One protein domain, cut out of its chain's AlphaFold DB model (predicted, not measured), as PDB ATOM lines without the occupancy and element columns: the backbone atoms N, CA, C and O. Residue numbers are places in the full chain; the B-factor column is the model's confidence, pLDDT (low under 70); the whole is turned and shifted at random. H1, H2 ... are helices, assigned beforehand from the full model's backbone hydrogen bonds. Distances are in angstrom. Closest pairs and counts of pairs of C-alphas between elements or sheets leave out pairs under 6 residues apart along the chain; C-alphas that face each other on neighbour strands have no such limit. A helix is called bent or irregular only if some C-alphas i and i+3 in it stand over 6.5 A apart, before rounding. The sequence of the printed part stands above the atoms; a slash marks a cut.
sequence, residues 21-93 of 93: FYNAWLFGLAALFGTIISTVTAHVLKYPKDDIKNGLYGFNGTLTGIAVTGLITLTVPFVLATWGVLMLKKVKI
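This is residues 21 to 93 of the 93 residues of the protein "Urea transporter" of Bizionia algoritergicola (UniProt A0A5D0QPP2). Look for helix H1 crossing the first arm of a long, bent helix H3, whose remainder, from residue 71, sticks out as a free arm; the short helix H2 sits in the turn between them. The printed part has 73 residues with three named helices, in the order H1, H2, H3, and no named strand: all helix. It is extended, with a radius of gyration of the C-alphas of 18.7 A and spans of 65 by 30 by 11 A.

Start at H1, residues 25 to 44; its residues 39 to 43 touch H2, residues 49 to 53, closest at the C-alphas of Thr 39 and Ile 52, 7.0 A. By its hydrogen bonds H3, residues 58 to 91, was assigned as one helix, but it is bent: C-alphas 74 and 77 are 6.5 A apart. Its arms, H3a, residues 58 to 74, and H3b, residues 77 to 91, stand at a shallow tilt of 29 degrees. H1 and H3a touch, opposite ways at a steep tilt of 43 degrees, closest at the C-alphas of Ala 31 and Thr 62, 4.3 A. H3b is apart from H1 and H2. In H1, H2, H3a and H3b every O i to N i+4 pair is within hydrogen-bond range.

Find C-alpha 25 at (145.611, 203.267, 166.335); H1 runs 28.5 A from there. H3a covers 24.8 A and H3b 20.8 A, ending at C-alpha 91, (172.762, 189.765, 190.477).

The C-alphas farthest apart, of Asp 50 and Ile 93, are 64.9 A apart. The printed part has no cut, both links are tight, and residues 92 to 93 are under pLDDT 70.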
ATOM      1  N   PHE A  21     144.290 208.186 163.888       95.25
ATOM      2  CA  PHE A  21     144.169 206.734 163.712       95.25
ATOM      3  C   PHE A  21     145.089 206.197 162.613       95.25
ATOM      4  O   PHE A  21     145.667 205.126 162.785       95.25
ATOM      5  N   TYR A  22     145.240 206.944 161.516       95.88
ATOM      6  CA  TYR A  22     146.157 206.611 160.430       95.88
ATOM      7  C   TYR A  22     147.619 206.636 160.886       95.88
ATOM      8  O   TYR A  22     148.399 205.781 160.478       95.88
ATOM      9  N   ASN A  23     147.995 207.585 161.751       93.25
ATOM     10  CA  ASN A  23     149.339 207.621 162.325       93.25
ATOM     11  C   ASN A  23     149.583 206.428 163.259       93.25
ATOM     12  O   ASN A  23     150.567 205.710 163.099       93.25
ATOM     13  N   ALA A  24     148.688 206.215 164.223       93.75
ATOM     14  CA  ALA A  24     148.766 205.096 165.147       93.75
ATOM     15  C   ALA A  24     147.427 204.870 165.860       93.75
ATOM     16  O   ALA A  24     146.918 205.737 166.576       93.75
ATOM     17  N   TRP A  25     146.902 203.647 165.751       95.31
ATOM     18  CA  TRP A  25     145.611 203.267 166.335       95.31
ATOM     19  C   TRP A  25     145.525 203.533 167.851       95.31
ATOM     20  O   TRP A  25     144.490 203.985 168.337       95.31
ATOM     21  N   LEU A  26     146.625 203.324 168.591       95.38
ATOM     22  CA  LEU A  26     146.690 203.540 170.040       95.38
ATOM     23  C   LEU A  26     146.448 205.010 170.415       95.38
ATOM     24  O   LEU A  26     145.702 205.300 171.347       95.38
ATOM     25  N   PHE A  27     147.031 205.943 169.660       95.50
ATOM     26  CA  PHE A  27     146.819 207.374 169.872       95.50
ATOM     27  C   PHE A  27     145.403 207.796 169.470       95.50
ATOM     28  O   PHE A  27     144.823 208.664 170.119       95.50
ATOM     29  N   GLY A  28     144.815 207.145 168.461       96.25
ATOM     30  CA  GLY A  28     143.416 207.349 168.074       96.25
ATOM     31  C   GLY A  28     142.441 206.944 169.182       96.25
ATOM     32  O   GLY A  28     141.526 207.697 169.518       96.25
ATOM     33  N   LEU A  29     142.679 205.798 169.823       96.62
ATOM     34  CA  LEU A  29     141.905 205.376 170.993       96.62
ATOM     35  C   LEU A  29     142.096 206.324 172.176       96.62
ATOM     36  O   LEU A  29     141.116 206.715 172.807       96.62
ATOM     37  N   ALA A  30     143.330 206.742 172.459       96.50
ATOM     38  CA  ALA A  30     143.604 207.689 173.533       96.50
ATOM     39  C   ALA A  30     142.913 209.044 173.313       96.50
ATOM     40  O   ALA A  30     142.360 209.620 174.250       96.50
ATOM     41  N   ALA A  31     142.887 209.522 172.067       96.25
ATOM     42  CA  ALA A  31     142.158 210.715 171.655       96.25
ATOM     43  C   ALA A  31     140.647 210.575 171.919       96.25
ATOM     44  O   ALA A  31     140.032 211.478 172.494       96.25
ATOM     45  N   LEU A  32     140.050 209.429 171.563       95.62
ATOM     46  CA  LEU A  32     138.638 209.135 171.837       95.62
ATOM     47  C   LEU A  32     138.341 209.113 173.336       95.62
ATOM     48  O   LEU A  32     137.451 209.830 173.793       95.62
ATOM     49  N   PHE A  33     139.101 208.335 174.109       96.88
ATOM     50  CA  PHE A  33     138.898 208.229 175.552       96.88
ATOM     51  C   PHE A  33     139.079 209.571 176.253       96.88
ATOM     52  O   PHE A  33     138.241 209.937 177.075       96.88
ATOM     53  N   GLY A  34     140.109 210.335 175.889       96.12
ATOM     54  CA  GLY A  34     140.337 211.669 176.432       96.12
ATOM     55  C   GLY A  34     139.151 212.602 176.192       96.12
ATOM     56  O   GLY A  34     138.686 213.260 177.122       96.12
ATOM     57  N   THR A  35     138.599 212.587 174.975       95.38
ATOM     58  CA  THR A  35     137.411 213.376 174.603       95.38
ATOM     59  C   THR A  35     136.171 212.952 175.392       95.38
ATOM     60  O   THR A  35     135.414 213.800 175.870       95.38
ATOM     61  N   ILE A  36     135.943 211.643 175.537       95.69
ATOM     62  CA  ILE A  36     134.793 211.107 176.277       95.69
ATOM     63  C   ILE A  36     134.906 211.497 177.751       95.69
ATOM     64  O   ILE A  36     133.961 212.056 178.305       95.69
ATOM     65  N   ILE A  37     136.063 211.262 178.374       96.44
ATOM     66  CA  ILE A  37     136.295 211.552 179.793       96.44
ATOM     67  C   ILE A  37     136.112 213.042 180.072       96.44
ATOM     68  O   ILE A  37     135.406 213.398 181.017       96.44
ATOM     69  N   SER A  38     136.684 213.928 179.254       95.19
ATOM     70  CA  SER A  38     136.547 215.371 179.466       95.19
ATOM     71  C   SER A  38     135.111 215.856 179.258       95.19
ATOM     72  O   SER A  38     134.615 216.673 180.036       95.19
ATOM     73  N   THR A  39     134.399 215.302 178.273       94.00
ATOM     74  CA  THR A  39     132.992 215.637 178.012       94.00
ATOM     75  C   THR A  39     132.082 215.158 179.140       94.00
ATOM     76  O   THR A  39     131.214 215.907 179.593       94.00
ATOM     77  N   VAL A  40     132.282 213.934 179.638       95.31
ATOM     78  CA  VAL A  40     131.552 213.403 180.801       95.31
ATOM     79  C   VAL A  40     131.861 214.240 182.040       95.31
ATOM     80  O   VAL A  40     130.943 214.623 182.761       95.31
ATOM     81  N   THR A  41     133.124 214.610 182.248       95.25
ATOM     82  CA  THR A  41     133.535 215.477 183.362       95.25
ATOM     83  C   THR A  41     132.824 216.831 183.307       95.25
ATOM     84  O   THR A  41     132.289 217.280 184.318       95.25
ATOM     85  N   ALA A  42     132.724 217.452 182.128       94.31
ATOM     86  CA  ALA A  42     131.985 218.704 181.953       94.31
ATOM     87  C   ALA A  42     130.486 218.563 182.290       94.31
ATOM     88  O   ALA A  42     129.903 219.464 182.898       94.31
ATOM     89  N   HIS A  43     129.866 217.423 181.961       93.56
ATOM     90  CA  HIS A  43     128.481 217.135 182.354       93.56
ATOM     91  C   HIS A  43     128.335 216.963 183.870       93.56
ATOM     92  O   HIS A  43     127.417 217.532 184.459       93.56
ATOM     93  N   VAL A  44     129.238 216.210 184.506       96.25
ATOM     94  CA  VAL A  44     129.233 215.978 185.962       96.25
ATOM     95  C   VAL A  44     129.404 217.294 186.727       96.25
ATOM     96  O   VAL A  44     128.692 217.538 187.699       96.25
ATOM     97  N   LEU A  45     130.280 218.178 186.243       95.31
ATOM     98  CA  LEU A  45     130.527 219.504 186.821       95.31
ATOM     99  C   LEU A  45     129.476 220.559 186.439       95.31
ATOM    100  O   LEU A  45     129.593 221.711 186.850       95.31
ATOM    101  N   LYS A  46     128.429 220.179 185.691       93.81
ATOM    102  CA  LYS A  46     127.316 221.053 185.279       93.81
ATOM    103  C   LYS A  46     127.766 222.307 184.519       93.81
ATOM    104  O   LYS A  46     127.202 223.385 184.702       93.81
ATOM    105  N   TYR A  47     128.763 222.163 183.648       91.88
ATOM    106  CA  TYR A  47     129.190 223.247 182.763       91.88
ATOM    107  C   TYR A  47     128.071 223.647 181.780       91.88
ATOM    108  O   TYR A  47     127.139 222.862 181.553       91.88
ATOM    109  N   PRO A  48     128.121 224.861 181.196       92.94
ATOM    110  CA  PRO A  48     127.084 225.335 180.284       92.94
ATOM    111  C   PRO A  48     126.829 224.348 179.137       92.94
ATOM    112  O   PRO A  48     127.740 223.949 178.412       92.94
ATOM    113  N   LYS A  49     125.564 223.944 178.960       88.75
ATOM    114  CA  LYS A  49     125.174 222.926 177.966       88.75
ATOM    115  C   LYS A  49     125.479 223.354 176.533       88.75
ATOM    116  O   LYS A  49     125.770 222.497 175.704       88.75
ATOM    117  N   ASP A  50     125.403 224.650 176.247       89.00
ATOM    118  CA  ASP A  50     125.725 225.187 174.926       89.00
ATOM    119  C   ASP A  50     127.223 225.045 174.632       89.00
ATOM    120  O   ASP A  50     127.592 224.619 173.540       89.00
ATOM    121  N   ASP A  51     128.081 225.254 175.632       87.06
ATOM    122  CA  ASP A  51     129.529 225.093 175.484       87.06
ATOM    123  C   ASP A  51     129.929 223.623 175.310       87.06
ATOM    124  O   ASP A  51     130.768 223.285 174.470       87.06
ATOM    125  N   ILE A  52     129.271 222.725 176.050       88.38
ATOM    126  CA  ILE A  52     129.419 221.274 175.887       88.38
ATOM    127  C   ILE A  52     128.991 220.839 174.478       88.38
ATOM    128  O   ILE A  52     129.721 220.094 173.824       88.38
ATOM    129  N   LYS A  53     127.842 221.318 173.982       86.12
ATOM    130  CA  LYS A  53     127.353 221.018 172.623       86.12
ATOM    131  C   LYS A  53     128.268 221.565 171.532       86.12
ATOM    132  O   LYS A  53     128.395 220.940 170.485       86.12
ATOM    133  N   ASN A  54     128.922 222.694 171.789       84.88
ATOM    134  CA  ASN A  54     129.929 223.264 170.899       84.88
ATOM    135  C   ASN A  54     131.268 222.504 170.946       84.88
ATOM    136  O   ASN A  54     132.186 222.845 170.205       84.88
ATOM    137  N   GLY A  55     131.401 221.481 171.799       85.25
ATOM    138  CA  GLY A  55     132.598 220.644 171.891       85.25
ATOM    139  C   GLY A  55     133.790 221.317 172.575       85.25
ATOM    140  O   GLY A  55     134.888 220.760 172.551       85.25
ATOM    141  N   LEU A  56     133.591 222.473 173.223       86.12
ATOM    142  CA  LEU A  56     134.660 223.268 173.849       86.12
ATOM    143  C   LEU A  56     135.459 222.478 174.897       86.12
ATOM    144  O   LEU A  56     136.653 222.704 175.069       86.12
ATOM    145  N   TYR A  57     134.818 221.514 175.561       90.00
ATOM    146  CA  TYR A  57     135.446 220.686 176.594       90.00
ATOM    147  C   TYR A  57     135.988 219.345 176.083       90.00
ATOM    148  O   TYR A  57     136.666 218.643 176.830       90.00
ATOM    149  N   GLY A  58     135.732 218.976 174.826       90.81
ATOM    150  CA  GLY A  58     136.237 217.735 174.230       90.81
ATOM    151  C   GLY A  58     137.707 217.838 173.816       90.81
ATOM    152  O   GLY A  58     138.504 216.964 174.143       90.81
ATOM    153  N   PHE A  59     138.074 218.948 173.166       90.19
ATOM    154  CA  PHE A  59     139.381 219.143 172.525       90.19
ATOM    155  C   PHE A  59     140.577 219.005 173.480       90.19
ATOM    156  O   PHE A  59     141.539 218.295 173.185       90.19
ATOM    157  N   ASN A  60     140.503 219.635 174.655       92.00
ATOM    158  CA  ASN A  60     141.573 219.539 175.652       92.00
ATOM    159  C   ASN A  60     141.738 218.101 176.154       92.00
ATOM    160  O   ASN A  60     142.862 217.628 176.294       92.00
ATOM    161  N   GLY A  61     140.626 217.384 176.349       94.06
ATOM    162  CA  GLY A  61     140.652 215.967 176.700       94.06
ATOM    163  C   GLY A  61     141.349 215.122 175.637       94.06
ATOM    164  O   GLY A  61     142.194 214.295 175.975       94.06
ATOM    165  N   THR A  62     141.055 215.370 174.357       95.44
ATOM    166  CA  THR A  62     141.718 214.712 173.221       95.44
ATOM    167  C   THR A  62     143.239 214.887 173.280       95.44
ATOM    168  O   THR A  62     143.973 213.898 173.255       95.44
ATOM    169  N   LEU A  63     143.721 216.132 173.403       94.88
ATOM    170  CA  LEU A  63     145.153 216.447 173.454       94.88
ATOM    171  C   LEU A  63     145.837 215.814 174.665       94.88
ATOM    172  O   LEU A  63     146.917 215.241 174.531       94.88
ATOM    173  N   THR A  64     145.201 215.875 175.838       96.44
ATOM    174  CA  THR A  64     145.724 215.242 177.050       96.44
ATOM    175  C   THR A  64     145.847 213.729 176.880       96.44
ATOM    176  O   THR A  64     146.890 213.175 177.217       96.44
ATOM    177  N   GLY A  65     144.840 213.054 176.314       96.06
ATOM    178  CA  GLY A  65     144.890 211.607 176.074       96.06
ATOM    179  C   GLY A  65     146.057 211.197 175.169       96.06
ATOM    180  O   GLY A  65     146.819 210.283 175.500       96.06
ATOM    181  N   ILE A  66     146.248 211.922 174.064       96.25
ATOM    182  CA  ILE A  66     147.365 211.713 173.128       96.25
ATOM    183  C   ILE A  66     148.710 211.957 173.827       96.25
ATOM    184  O   ILE A  66     149.610 211.122 173.736       96.25
ATOM    185  N   ALA A  67     148.844 213.072 174.553       96.38
ATOM    186  CA  ALA A  67     150.084 213.458 175.222       96.38
ATOM    187  C   ALA A  67     150.504 212.442 176.293       96.38
ATOM    188  O   ALA A  67     151.659 212.019 176.321       96.38
ATOM    189  N   VAL A  68     149.565 212.008 177.137       96.00
ATOM    190  CA  VAL A  68     149.816 210.993 178.173       96.00
ATOM    191  C   VAL A  68     150.256 209.678 177.536       96.00
ATOM    192  O   VAL A  68     151.252 209.093 177.957       96.00
ATOM    193  N   THR A  69     149.575 209.241 176.476       96.06
ATOM    194  CA  THR A  69     149.923 208.001 175.768       96.06
ATOM    195  C   THR A  69     151.317 208.078 175.148       96.06
ATOM    196  O   THR A  69     152.101 207.138 175.280       96.06
ATOM    197  N   GLY A  70     151.664 209.210 174.529       94.94
ATOM    198  CA  GLY A  70     152.992 209.435 173.958       94.94
ATOM    199  C   GLY A  70     154.097 209.444 175.011       94.94
ATOM    200  O   GLY A  70     155.111 208.768 174.845       94.94
ATOM    201  N   LEU A  71     153.875 210.140 176.129       95.38
ATOM    202  CA  LEU A  71     154.813 210.177 177.250       95.38
ATOM    203  C   LEU A  71     155.044 208.785 177.837       95.38
ATOM    204  O   LEU A  71     156.194 208.396 178.022       95.38
ATOM    205  N   ILE A  72     153.987 208.015 178.097       94.25
ATOM    206  CA  ILE A  72     154.105 206.656 178.644       94.25
ATOM    207  C   ILE A  72     154.851 205.750 177.660       94.25
ATOM    208  O   ILE A  72     155.796 205.069 178.052       94.25
ATOM    209  N   THR A  73     154.479 205.786 176.379       93.44
ATOM    210  CA  THR A  73     155.110 204.958 175.338       93.44
ATOM    211  C   THR A  73     156.612 205.230 175.224       93.44
ATOM    212  O   THR A  73     157.388 204.299 175.034       93.44
ATOM    213  N   LEU A  74     157.038 206.488 175.385       91.81
ATOM    214  CA  LEU A  74     158.450 206.869 175.329       91.81
ATOM    215  C   LEU A  74     159.207 206.569 176.635       91.81
ATOM    216  O   LEU A  74     160.350 206.117 176.604       91.81
ATOM    217  N   THR A  75     158.594 206.836 177.789       93.00
ATOM    218  CA  THR A  75     159.281 206.782 179.090       93.00
ATOM    219  C   THR A  75     159.333 205.381 179.689       93.00
ATOM    220  O   THR A  75     160.348 205.021 180.284       93.00
ATOM    221  N   VAL A  76     158.291 204.559 179.519       93.44
ATOM    222  CA  VAL A  76     158.223 203.217 180.121       93.44
ATOM    223  C   VAL A  76     159.382 202.317 179.679       93.44
ATOM    224  O   VAL A  76     160.028 201.743 180.558       93.44
ATOM    225  N   PRO A  77     159.738 202.211 178.383       92.69
ATOM    226  CA  PRO A  77     160.872 201.391 177.963       92.69
ATOM    227  C   PRO A  77     162.198 201.868 178.562       92.69
ATOM    228  O   PRO A  77     163.020 201.049 178.965       92.69
ATOM    229  N   PHE A  78     162.393 203.185 178.673       92.81
ATOM    230  CA  PHE A  78     163.593 203.764 179.277       92.81
ATOM    231  C   PHE A  78     163.695 203.430 180.771       92.81
ATOM    232  O   PHE A  78     164.742 202.986 181.251       92.81
ATOM    233  N   VAL A  79     162.593 203.576 181.511       94.00
ATOM    234  CA  VAL A  79     162.534 203.197 182.929       94.00
ATOM    235  C   VAL A  79     162.790 201.696 183.087       94.00
ATOM    236  O   VAL A  79     163.651 201.303 183.867       94.00
ATOM    237  N   LEU A  80     162.142 200.840 182.300       93.62
ATOM    238  CA  LEU A  80     162.359 199.393 182.379       93.62
ATOM    239  C   LEU A  80     163.800 198.995 182.029       93.62
ATOM    240  O   LEU A  80     164.378 198.145 182.704       93.62
ATOM    241  N   ALA A  81     164.412 199.636 181.030       93.12
ATOM    242  CA  ALA A  81     165.799 199.382 180.653       93.12
ATOM    243  C   ALA A  81     166.779 199.762 181.774       93.12
ATOM    244  O   ALA A  81     167.652 198.967 182.124       93.12
ATOM    245  N   THR A  82     166.622 200.945 182.376       91.94
ATOM    246  CA  THR A  82     167.496 201.395 183.477       91.94
ATOM    247  C   THR A  82     167.394 200.477 184.695       91.94
ATOM    248  O   THR A  82     168.416 200.042 185.225       91.94
ATOM    249  N   TRP A  83     166.179 200.103 185.096       93.25
ATOM    250  CA  TRP A  83     165.958 199.156 186.188       93.25
ATOM    251  C   TRP A  83     166.492 197.758 185.860       93.25
ATOM    252  O   TRP A  83     167.137 197.143 186.707       93.25
ATOM    253  N   GLY A  84     166.309 197.279 184.626       93.75
ATOM    254  CA  GLY A  84     166.865 196.007 184.164       93.75
ATOM    255  C   GLY A  84     168.392 195.961 184.268       93.75
ATOM    256  O   GLY A  84     168.946 195.011 184.820       93.75
ATOM    257  N   VAL A  85     169.083 197.018 183.830       92.50
ATOM    258  CA  VAL A  85     170.549 197.130 183.951       92.50
ATOM    259  C   VAL A  85     170.998 197.137 185.416       92.50
ATOM    260  O   VAL A  85     171.976 196.470 185.761       92.50
ATOM    261  N   LEU A  86     170.292 197.857 186.294       91.50
ATOM    262  CA  LEU A  86     170.605 197.888 187.727       91.50
ATOM    263  C   LEU A  86     170.416 196.518 188.393       91.50
ATOM    264  O   LEU A  86     171.265 196.103 189.184       91.50
ATOM    265  N   MET A  87     169.351 195.790 188.048       90.56
ATOM    266  CA  MET A  87     169.103 194.441 188.570       90.56
ATOM    267  C   MET A  87     170.154 193.439 188.080       90.56
ATOM    268  O   MET A  87     170.668 192.661 188.879       90.56
ATOM    269  N   LEU A  88     170.556 193.510 186.806       89.38
ATOM    270  CA  LEU A  88     171.638 192.676 186.269       89.38
ATOM    271  C   LEU A  88     172.979 192.941 186.964       89.38
ATOM    272  O   LEU A  88     173.730 191.999 187.211       89.38
ATOM    273  N   LYS A  89     173.277 194.202 187.315       82.38
ATOM    274  CA  LYS A  89     174.464 194.535 188.119       82.38
ATOM    275  C   LYS A  89     174.378 193.970 189.536       82.38
ATOM    276  O   LYS A  89     175.374 193.437 190.005       82.38
ATOM    277  N   LYS A  90     173.216 194.052 190.195       78.75
ATOM    278  CA  LYS A  90     173.015 193.476 191.537       78.75
ATOM    279  C   LYS A  90     173.161 191.954 191.571       78.75
ATOM    280  O   LYS A  90     173.678 191.448 192.548       78.75
ATOM    281  N   VAL A  91     172.704 191.242 190.541       80.88
ATOM    282  CA  VAL A  91     172.762 189.765 190.477       80.88
ATOM    283  C   VAL A  91     174.180 189.238 190.221       80.88
ATOM    284  O   VAL A  91     174.478 188.092 190.539       80.88
ATOM    285  N   LYS A  92     175.059 190.052 189.625       68.06
ATOM    286  CA  LYS A  92     176.451 189.680 189.323       68.06
ATOM    287  C   LYS A  92     177.446 189.960 190.463       68.06
ATOM    288  O   LYS A  92     178.630 189.693 190.266       68.06
ATOM    289  N   ILE A  93     176.988 190.516 191.585       56.78
ATOM    290  CA  ILE A  93     177.766 190.807 192.803       56.78
ATOM    291  C   ILE A  93     177.322 189.823 193.881       56.78
ATOM    292  O   ILE A  93     178.210 189.309 194.589       56.78
TER     293      ILE A  93